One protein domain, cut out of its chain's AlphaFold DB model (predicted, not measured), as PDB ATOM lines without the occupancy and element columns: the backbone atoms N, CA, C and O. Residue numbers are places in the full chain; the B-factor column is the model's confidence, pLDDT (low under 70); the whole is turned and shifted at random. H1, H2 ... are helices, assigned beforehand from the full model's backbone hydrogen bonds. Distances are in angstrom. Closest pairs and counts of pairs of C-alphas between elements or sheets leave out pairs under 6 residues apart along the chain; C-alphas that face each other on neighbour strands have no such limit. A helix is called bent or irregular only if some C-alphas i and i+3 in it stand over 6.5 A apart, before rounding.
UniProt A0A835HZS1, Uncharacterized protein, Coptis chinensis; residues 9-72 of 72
ATOM      1  N   PRO A   9     188.204 225.680 214.784       84.00
ATOM      2  CA  PRO A   9     187.513 226.811 215.380       84.00
ATOM      3  C   PRO A   9     186.566 227.416 214.345       84.00
ATOM      4  O   PRO A   9     186.844 227.375 213.151       84.00
ATOM      5  N   ASN A  10     185.458 228.010 214.786       91.31
ATOM      6  CA  ASN A  10     184.622 228.798 213.883       91.31
ATOM      7  C   ASN A  10     185.321 230.119 213.499       91.31
ATOM      8  O   ASN A  10     186.309 230.533 214.119       91.31
ATOM      9  N   ALA A  11     184.792 230.797 212.480       93.75
ATOM     10  CA  ALA A  11     185.367 232.036 211.966       93.75
ATOM     11  C   ALA A  11     185.487 233.134 213.033       93.75
ATOM     12  O   ALA A  11     186.511 233.812 213.104       93.75
ATOM     13  N   GLU A  12     184.484 233.269 213.905       95.44
ATOM     14  CA  GLU A  12     184.495 234.239 215.002       95.44
ATOM     15  C   GLU A  12     185.651 233.982 215.980       95.44
ATOM     16  O   GLU A  12     186.377 234.903 216.354       95.44
ATOM     17  N   THR A  13     185.862 232.722 216.365       94.06
ATOM     18  CA  THR A  13     186.949 232.318 217.264       94.06
ATOM     19  C   THR A  13     188.303 232.606 216.620       94.06
ATOM     20  O   THR A  13     189.151 233.250 217.238       94.06
ATOM     21  N   CYS A  14     188.487 232.217 215.355       92.31
ATOM     22  CA  CYS A  14     189.705 232.506 214.594       92.31
ATOM     23  C   CYS A  14     189.979 234.019 214.509       92.31
ATOM     24  O   CYS A  14     191.085 234.477 214.807       92.31
ATOM     25  N   SER A  15     188.950 234.807 214.189       96.62
ATOM     26  CA  SER A  15     189.029 236.263 214.087       96.62
ATOM     27  C   SER A  15     189.408 236.926 215.412       96.62
ATOM     28  O   SER A  15     190.314 237.757 215.446       96.62
ATOM     29  N   LYS A  16     188.799 236.512 216.532       97.31
ATOM     30  CA  LYS A  16     189.135 237.032 217.869       97.31
ATOM     31  C   LYS A  16     190.573 236.715 218.271       97.31
ATOM     32  O   LYS A  16     191.253 237.597 218.794       97.31
ATOM     33  N   HIS A  17     191.054 235.499 218.004       94.69
ATOM     34  CA  HIS A  17     192.451 235.137 218.257       94.69
ATOM     35  C   HIS A  17     193.414 235.998 217.435       94.69
ATOM     36  O   HIS A  17     194.370 236.550 217.980       94.69
ATOM     37  N   PHE A  18     193.132 236.168 216.141       95.31
ATOM     38  CA  PHE A  18     193.943 237.011 215.270       95.31
ATOM     39  C   PHE A  18     193.916 238.480 215.716       95.31
ATOM     40  O   PHE A  18     194.970 239.113 215.805       95.31
ATOM     41  N   ARG A  19     192.739 239.007 216.085       97.94
ATOM     42  CA  ARG A  19     192.563 240.364 216.625       97.94
ATOM     43  C   ARG A  19     193.392 240.589 217.880       97.94
ATOM     44  O   ARG A  19     194.151 241.551 217.929       97.94
ATOM     45  N   ALA A  20     193.315 239.681 218.851       98.12
ATOM     46  CA  ALA A  20     194.076 239.786 220.093       98.12
ATOM     47  C   ALA A  20     195.598 239.876 219.857       98.12
ATOM     48  O   ALA A  20     196.280 240.608 220.571       98.12
ATOM     49  N   GLY A  21     196.125 239.170 218.849       97.31
ATOM     50  CA  GLY A  21     197.552 239.197 218.508       97.31
ATOM     51  C   GLY A  21     197.995 240.377 217.633       97.31
ATOM     52  O   GLY A  21     199.166 240.746 217.674       97.31
ATOM     53  N   THR A  22     197.097 240.969 216.835       97.88
ATOM     54  CA  THR A  22     197.480 241.906 215.754       97.88
ATOM     55  C   THR A  22     196.883 243.308 215.859       97.88
ATOM     56  O   THR A  22     197.421 244.237 215.255       97.88
ATOM     57  N   GLU A  23     195.818 243.517 216.642       98.19
ATOM     58  CA  GLU A  23     195.114 244.806 216.711       98.19
ATOM     59  C   GLU A  23     196.030 245.958 217.144       98.19
ATOM     60  O   GLU A  23     195.888 247.066 216.633       98.19
ATOM     61  N   GLY A  24     196.993 245.712 218.038       97.75
ATOM     62  CA  GLY A  24     197.981 246.724 218.431       97.75
ATOM     63  C   GLY A  24     198.774 247.261 217.235       97.75
ATOM     64  O   GLY A  24     198.805 248.468 217.009       97.75
ATOM     65  N   VAL A  25     199.316 246.358 216.411       98.31
ATOM     66  CA  VAL A  25     200.098 246.701 215.210       98.31
ATOM     67  C   VAL A  25     199.234 247.436 214.181       98.31
ATOM     68  O   VAL A  25     199.658 248.433 213.596       98.31
ATOM     69  N   PHE A  26     197.993 246.991 213.969       98.19
ATOM     70  CA  PHE A  26     197.092 247.656 213.025       98.19
ATOM     71  C   PHE A  26     196.632 249.031 213.510       98.19
ATOM     72  O   PHE A  26     196.515 249.943 212.692       98.19
ATOM     73  N   LYS A  27     196.430 249.220 214.819       98.19
ATOM     74  CA  LYS A  27     196.133 250.538 215.398       98.19
ATOM     75  C   LYS A  27     197.274 251.521 215.188       98.19
ATOM     76  O   LYS A  27     197.002 252.670 214.851       98.19
ATOM     77  N   GLU A  28     198.519 251.089 215.373       98.12
ATOM     78  CA  GLU A  28     199.691 251.947 215.163       98.12
ATOM     79  C   GLU A  28     199.810 252.413 213.709       98.12
ATOM     80  O   GLU A  28     200.153 253.567 213.460       98.12
ATOM     81  N   HIS A  29     199.487 251.546 212.747       98.00
ATOM     82  CA  HIS A  29     199.649 251.860 211.329       98.00
ATOM     83  C   HIS A  29     198.443 252.585 210.709       98.00
ATOM     84  O   HIS A  29     198.613 253.529 209.941       98.00
ATOM     85  N   PHE A  30     197.219 252.156 211.029       97.19
ATOM     86  CA  PHE A  30     195.990 252.642 210.386       97.19
ATOM     87  C   PHE A  30     195.118 253.525 211.293       97.19
ATOM     88  O   PHE A  30     194.133 254.109 210.835       97.19
ATOM     89  N   GLY A  31     195.459 253.639 212.578       97.31
ATOM     90  CA  GLY A  31     194.644 254.310 213.587       97.31
ATOM     91  C   GLY A  31     193.514 253.432 214.135       97.31
ATOM     92  O   GLY A  31     193.164 252.387 213.593       97.31
ATOM     93  N   SER A  32     192.906 253.859 215.241       97.44
ATOM     94  CA  SER A  32     191.913 253.054 215.969       97.44
ATOM     95  C   SER A  32     190.509 253.056 215.365       97.44
ATOM     96  O   SER A  32     189.741 252.134 215.624       97.44
ATOM     97  N   LYS A  33     190.167 254.068 214.557       98.19
ATOM     98  CA  LYS A  33     188.791 254.301 214.086       98.19
ATOM     99  C   LYS A  33     188.233 253.182 213.203       98.19
ATOM    100  O   LYS A  33     187.020 253.061 213.113       98.19
ATOM    101  N   ILE A  34     189.094 252.398 212.553       97.81
ATOM    102  CA  ILE A  34     188.676 251.381 211.575       97.81
ATOM    103  C   ILE A  34     188.700 249.948 212.121       97.81
ATOM    104  O   ILE A  34     188.374 249.024 211.385       97.81
ATOM    105  N   MET A  35     189.135 249.730 213.369       98.06
ATOM    106  CA  MET A  35     189.450 248.379 213.855       98.06
ATOM    107  C   MET A  35     188.227 247.464 213.880       98.06
ATOM    108  O   MET A  35     188.318 246.327 213.430       98.06
ATOM    109  N   ASP A  36     187.082 247.956 214.349       98.06
ATOM    110  CA  ASP A  36     185.869 247.137 214.418       98.06
ATOM    111  C   ASP A  36     185.397 246.724 213.021       98.06
ATOM    112  O   ASP A  36     185.248 245.537 212.749       98.06
ATOM    113  N   GLU A  37     185.310 247.674 212.085       98.38
ATOM    114  CA  GLU A  37     184.955 247.384 210.692       98.38
ATOM    115  C   GLU A  37     185.955 246.428 210.018       98.38
ATOM    116  O   GLU A  37     185.562 245.538 209.257       98.38
ATOM    117  N   LEU A  38     187.253 246.593 210.290       98.19
ATOM    118  CA  LEU A  38     188.307 245.741 209.750       98.19
ATOM    119  C   LEU A  38     188.124 244.289 210.201       98.19
ATOM    120  O   LEU A  38     188.147 243.388 209.359       98.19
ATOM    121  N   PHE A  39     187.912 244.054 211.498       98.31
ATOM    122  CA  PHE A  39     187.747 242.700 212.027       98.31
ATOM    123  C   PHE A  39     186.375 242.094 211.701       98.31
ATOM    124  O   PHE A  39     186.292 240.883 211.482       98.31
ATOM    125  N   ASP A  40     185.324 242.900 211.541       98.31
ATOM    126  CA  ASP A  40     184.029 242.433 211.027       98.31
ATOM    127  C   ASP A  40     184.158 241.911 209.589       98.31
ATOM    128  O   ASP A  40     183.693 240.816 209.259       98.31
ATOM    129  N   ARG A  41     184.841 242.670 208.721       98.19
ATOM    130  CA  ARG A  41     185.121 242.250 207.336       98.19
ATOM    131  C   ARG A  41     186.039 241.037 207.287       98.19
ATOM    132  O   ARG A  41     185.836 240.160 206.451       98.19
ATOM    133  N   PHE A  42     187.040 240.985 208.161       97.38
ATOM    134  CA  PHE A  42     187.943 239.844 208.265       97.38
ATOM    135  C   PHE A  42     187.190 238.566 208.645       97.38
ATOM    136  O   PHE A  42     187.361 237.550 207.980       97.38
ATOM    137  N   THR A  43     186.295 238.637 209.633       97.94
ATOM    138  CA  THR A  43     185.465 237.498 210.059       97.94
ATOM    139  C   THR A  43     184.624 236.964 208.900       97.94
ATOM    140  O   THR A  43     184.699 235.778 208.597       97.94
ATOM    141  N   LYS A  44     183.920 237.846 208.175       97.75
ATOM    142  CA  LYS A  44     183.131 237.463 206.988       97.75
ATOM    143  C   LYS A  44     183.986 236.798 205.910       97.75
ATOM    144  O   LYS A  44     183.594 235.788 205.340       97.75
ATOM    145  N   LYS A  45     185.193 237.318 205.665       97.12
ATOM    146  CA  LYS A  45     186.128 236.704 204.712       97.12
ATOM    147  C   LYS A  45     186.580 235.312 205.140       97.12
ATOM    148  O   LYS A  45     186.789 234.473 204.273       97.12
ATOM    149  N   ILE A  46     186.745 235.071 206.440       95.00
ATOM    150  CA  ILE A  46     187.047 233.731 206.949       95.00
ATOM    151  C   ILE A  46     185.859 232.796 206.688       95.00
ATOM    152  O   ILE A  46     186.081 231.707 206.166       95.00
ATOM    153  N   GLU A  47     184.628 233.226 206.986       94.69
ATOM    154  CA  GLU A  47     183.393 232.448 206.757       94.69
ATOM    155  C   GLU A  47     183.181 232.081 205.283       94.69
ATOM    156  O   GLU A  47     182.779 230.964 204.974       94.69
ATOM    157  N   GLU A  48     183.474 233.009 204.372       95.75
ATOM    158  CA  GLU A  48     183.377 232.804 202.921       95.75
ATOM    159  C   GLU A  48     184.502 231.918 202.359       95.75
ATOM    160  O   GLU A  48     184.431 231.467 201.214       95.75
ATOM    161  N   SER A  49     185.566 231.684 203.132       91.81
ATOM    162  CA  SER A  49     186.754 230.959 202.685       91.81
ATOM    163  C   SER A  49     186.762 229.495 203.126       91.81
ATOM    164  O   SER A  49     186.162 229.109 204.123       91.81
ATOM    165  N   ALA A  50     187.549 228.674 202.429       89.12
ATOM    166  CA  ALA A  50     187.778 227.279 202.805       89.12
ATOM    167  C   ALA A  50     188.914 227.091 203.834       89.12
ATOM    168  O   ALA A  50     189.318 225.964 204.103       89.12
ATOM    169  N   ILE A  51     189.474 228.165 204.413       87.19
ATOM    170  CA  ILE A  51     190.689 228.057 205.251       87.19
ATOM    171  C   ILE A  51     190.455 227.279 206.553       87.19
ATOM    172  O   ILE A  51     191.390 226.717 207.113       87.19
ATOM    173  N   LEU A  52     189.205 227.249 207.026       86.69
ATOM    174  CA  LEU A  52     188.770 226.475 208.189       86.69
ATOM    175  C   LEU A  52     188.076 225.170 207.776       86.69
ATOM    176  O   LEU A  52     187.408 224.547 208.584       86.69
ATOM    177  N   SER A  53     188.169 224.743 206.517       86.19
ATOM    178  CA  SER A  53     187.622 223.448 206.119       86.19
ATOM    179  C   SER A  53     188.464 222.301 206.683       86.19
ATOM    180  O   SER A  53     189.684 222.408 206.847       86.19
ATOM    181  N   GLU A  54     187.809 221.177 206.964       80.56
ATOM    182  CA  GLU A  54     188.490 219.955 207.383       80.56
ATOM    183  C   GLU A  54     189.546 219.546 206.344       80.56
ATOM    184  O   GLU A  54     189.305 219.580 205.137       80.56
ATOM    185  N   GLY A  55     190.761 219.245 206.811       79.88
ATOM    186  CA  GLY A  55     191.914 218.954 205.954       79.88
ATOM    187  C   GLY A  55     192.676 220.175 205.412       79.88
ATOM    188  O   GLY A  55     193.762 219.993 204.868       79.88
ATOM    189  N   GLN A  56     192.168 221.404 205.575       80.62
ATOM    190  CA  GLN A  56     192.925 222.640 205.297       80.62
ATOM    191  C   GLN A  56     193.647 223.167 206.543       80.62
ATOM    192  O   GLN A  56     194.704 223.791 206.444       80.62
ATOM    193  N   VAL A  57     193.104 222.877 207.728       75.94
ATOM    194  CA  VAL A  57     193.737 223.213 209.004       75.94
ATOM    195  C   VAL A  57     194.850 222.208 209.281       75.94
ATOM    196  O   VAL A  57     194.596 221.020 209.468       75.94
ATOM    197  N   THR A  58     196.090 222.690 209.301       72.88
ATOM    198  CA  THR A  58     197.273 221.880 209.606       72.88
ATOM    199  C   THR A  58     197.963 222.418 210.859       72.88
ATOM    200  O   THR A  58     197.989 223.635 211.065       72.88
ATOM    201  N   PRO A  59     198.527 221.549 211.716       73.25
ATOM    202  CA  PRO A  59     199.364 221.997 212.820       73.25
ATOM    203  C   PRO A  59     200.540 222.826 212.291       73.25
ATOM    204  O   PRO A  59     201.323 222.349 211.471       73.25
ATOM    205  N   ASN A  60     200.664 224.065 212.762       77.19
ATOM    206  CA  ASN A  60     201.701 225.016 212.351       77.19
ATOM    207  C   ASN A  60     202.641 225.412 213.505       77.19
ATOM    208  O   ASN A  60     203.426 226.352 213.379       77.19
ATOM    209  N   GLU A  61     202.576 224.700 214.629       83.88
ATOM    210  CA  GLU A  61     203.371 224.979 215.821       83.88
ATOM    211  C   GLU A  61     204.711 224.236 215.772       83.88
ATOM    212  O   GLU A  61     204.767 223.006 215.711       83.88
ATOM    213  N   LEU A  62     205.813 224.988 215.821       88.69
ATOM    214  CA  LEU A  62     207.154 224.428 215.954       88.69
ATOM    215  C   LEU A  62     207.535 224.358 217.435       88.69
ATOM    216  O   LEU A  62     207.714 225.385 218.089       88.69
ATOM    217  N   PHE A  63     207.732 223.147 217.950       92.12
ATOM    218  CA  PHE A  63     208.270 222.932 219.289       92.12
ATOM    219  C   PHE A  63     209.775 222.643 219.229       92.12
ATOM    220  O   PHE A  63     210.210 221.716 218.547       92.12
ATOM    221  N   VAL A  64     210.576 223.428 219.956       94.94
ATOM    222  CA  VAL A  64     212.043 223.312 219.964       94.94
ATOM    223  C   VAL A  64     212.555 223.136 221.392       94.94
ATOM    224  O   VAL A  64     212.299 223.970 222.256       94.94
ATOM    225  N   ILE A  65     213.343 222.081 221.629       96.50
ATOM    226  CA  ILE A  65     214.102 221.890 222.872       96.50
ATOM    227  C   ILE A  65     215.563 222.243 222.609       96.50
ATOM    228  O   ILE A  65     216.209 221.659 221.739       96.50
ATOM    229  N   LEU A  66     216.101 223.173 223.395       96.38
ATOM    230  CA  LEU A  66     217.487 223.618 223.289       96.38
ATOM    231  C   LEU A  66     218.289 223.203 224.524       96.38
ATOM    232  O   LEU A  66     217.813 223.288 225.654       96.38
ATOM    233  N   LYS A  67     219.547 222.807 224.310       95.88
ATOM    234  CA  LYS A  67     220.538 222.595 225.372       95.88
ATOM    235  C   LYS A  67     221.687 223.578 225.177       95.88
ATOM    236  O   LYS A  67     222.290 223.623 224.107       95.88
ATOM    237  N   ARG A  68     222.011 224.351 226.219       94.94
ATOM    238  CA  ARG A  68     223.151 225.279 226.204       94.94
ATOM    239  C   ARG A  68     224.448 224.510 225.924       94.94
ATOM    240  O   ARG A  68     224.775 223.573 226.651       94.94
ATOM    241  N   LYS A  69     225.204 224.933 224.908       93.88
ATOM    242  CA  LYS A  69     226.578 224.472 224.667       93.88
ATOM    243  C   LYS A  69     227.543 225.354 225.462       93.88
ATOM    244  O   LYS A  69     227.439 226.577 225.403       93.88
ATOM    245  N   ILE A  70     228.457 224.742 226.209       91.69
ATOM    246  CA  ILE A  70     229.585 225.441 226.836       91.69
ATOM    247  C   ILE A  70     230.781 225.258 225.897       91.69
ATOM    248  O   ILE A  70     231.086 224.125 225.525       91.69
ATOM    249  N   SER A  71     231.392 226.356 225.456       81.75
ATOM    250  CA  SER A  71     232.644 226.337 224.691       81.75
ATOM    251  C   SER A  71     233.803 226.526 225.668       81.75
ATOM    252  O   SER A  71     233.731 227.439 226.490       81.75
ATOM    253  N   ASN A  72     234.805 225.645 225.596       62.53
ATOM    254  CA  ASN A  72     236.070 225.775 226.329       62.53
ATOM    255  C   ASN A  72     236.952 226.863 225.718       62.53
ATOM    256  O   ASN A  72     236.887 227.019 224.476       62.53
TER     257      ASN A  72
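What this domain is: This is residues 9 to 72 of the 72 residues of an uncharacterized protein of Coptis chinensis (UniProt A0A835HZS1). A helical hairpin, H1 and H2 side by side, has a long tail at its open end, where residues 58 to 72 stick out as an arm far from the body. H1 has a kink of 64 degrees near residue 22, and the chain turns back tightly into H2. The printed part has 64 residues with two named helices, H1 then H2, and no named strand; the class is all helix. It is extended, with a radius of gyration of the C-alphas of 17.7 A, and its flat outline spans 57 by 35 by 13 A.

How they stand to each other: H1, residues 11 to 30, is the longest helix by residues, with 20 residues, and H2 is residues 32 to 47. They touch, with the closest C-alphas those of Ser 15 and Thr 43, 5.5 A apart. Their lines stand at a shallow tilt of 33 degrees, only just short of steep, and they run opposite ways as a helical hairpin. Of the O i to N i+4 pairs, 14 of 16 in H1 and 10 of 12 in H2 are within hydrogen-bond range.

Where its parts are: H1 measures 23.2 A from C-alpha 11 at (185.367, 232.036, 211.966) to C-alpha 30. It is irregular, with C-alphas 21 and 24 lying 7.5 A apart. H2 measures 24.1 A and ends with C-alpha 47 at (183.393, 232.448, 206.757). It is irregular too, with C-alphas 33 and 36 lying 7.7 A apart.

The domain as a whole: The C-alphas farthest apart, of Glu 48 and Asn 72, are 58.1 A apart. Without residues 58 to 72, which stand free, the body spans 36 by 17 by 14 A. Residues 48 to 72 hold no named element. The link from H1 to H2 is tight, and the printed part has no cut. The mean pLDDT of the printed part is 92.5, and residue 72, the chain's last, is under 70.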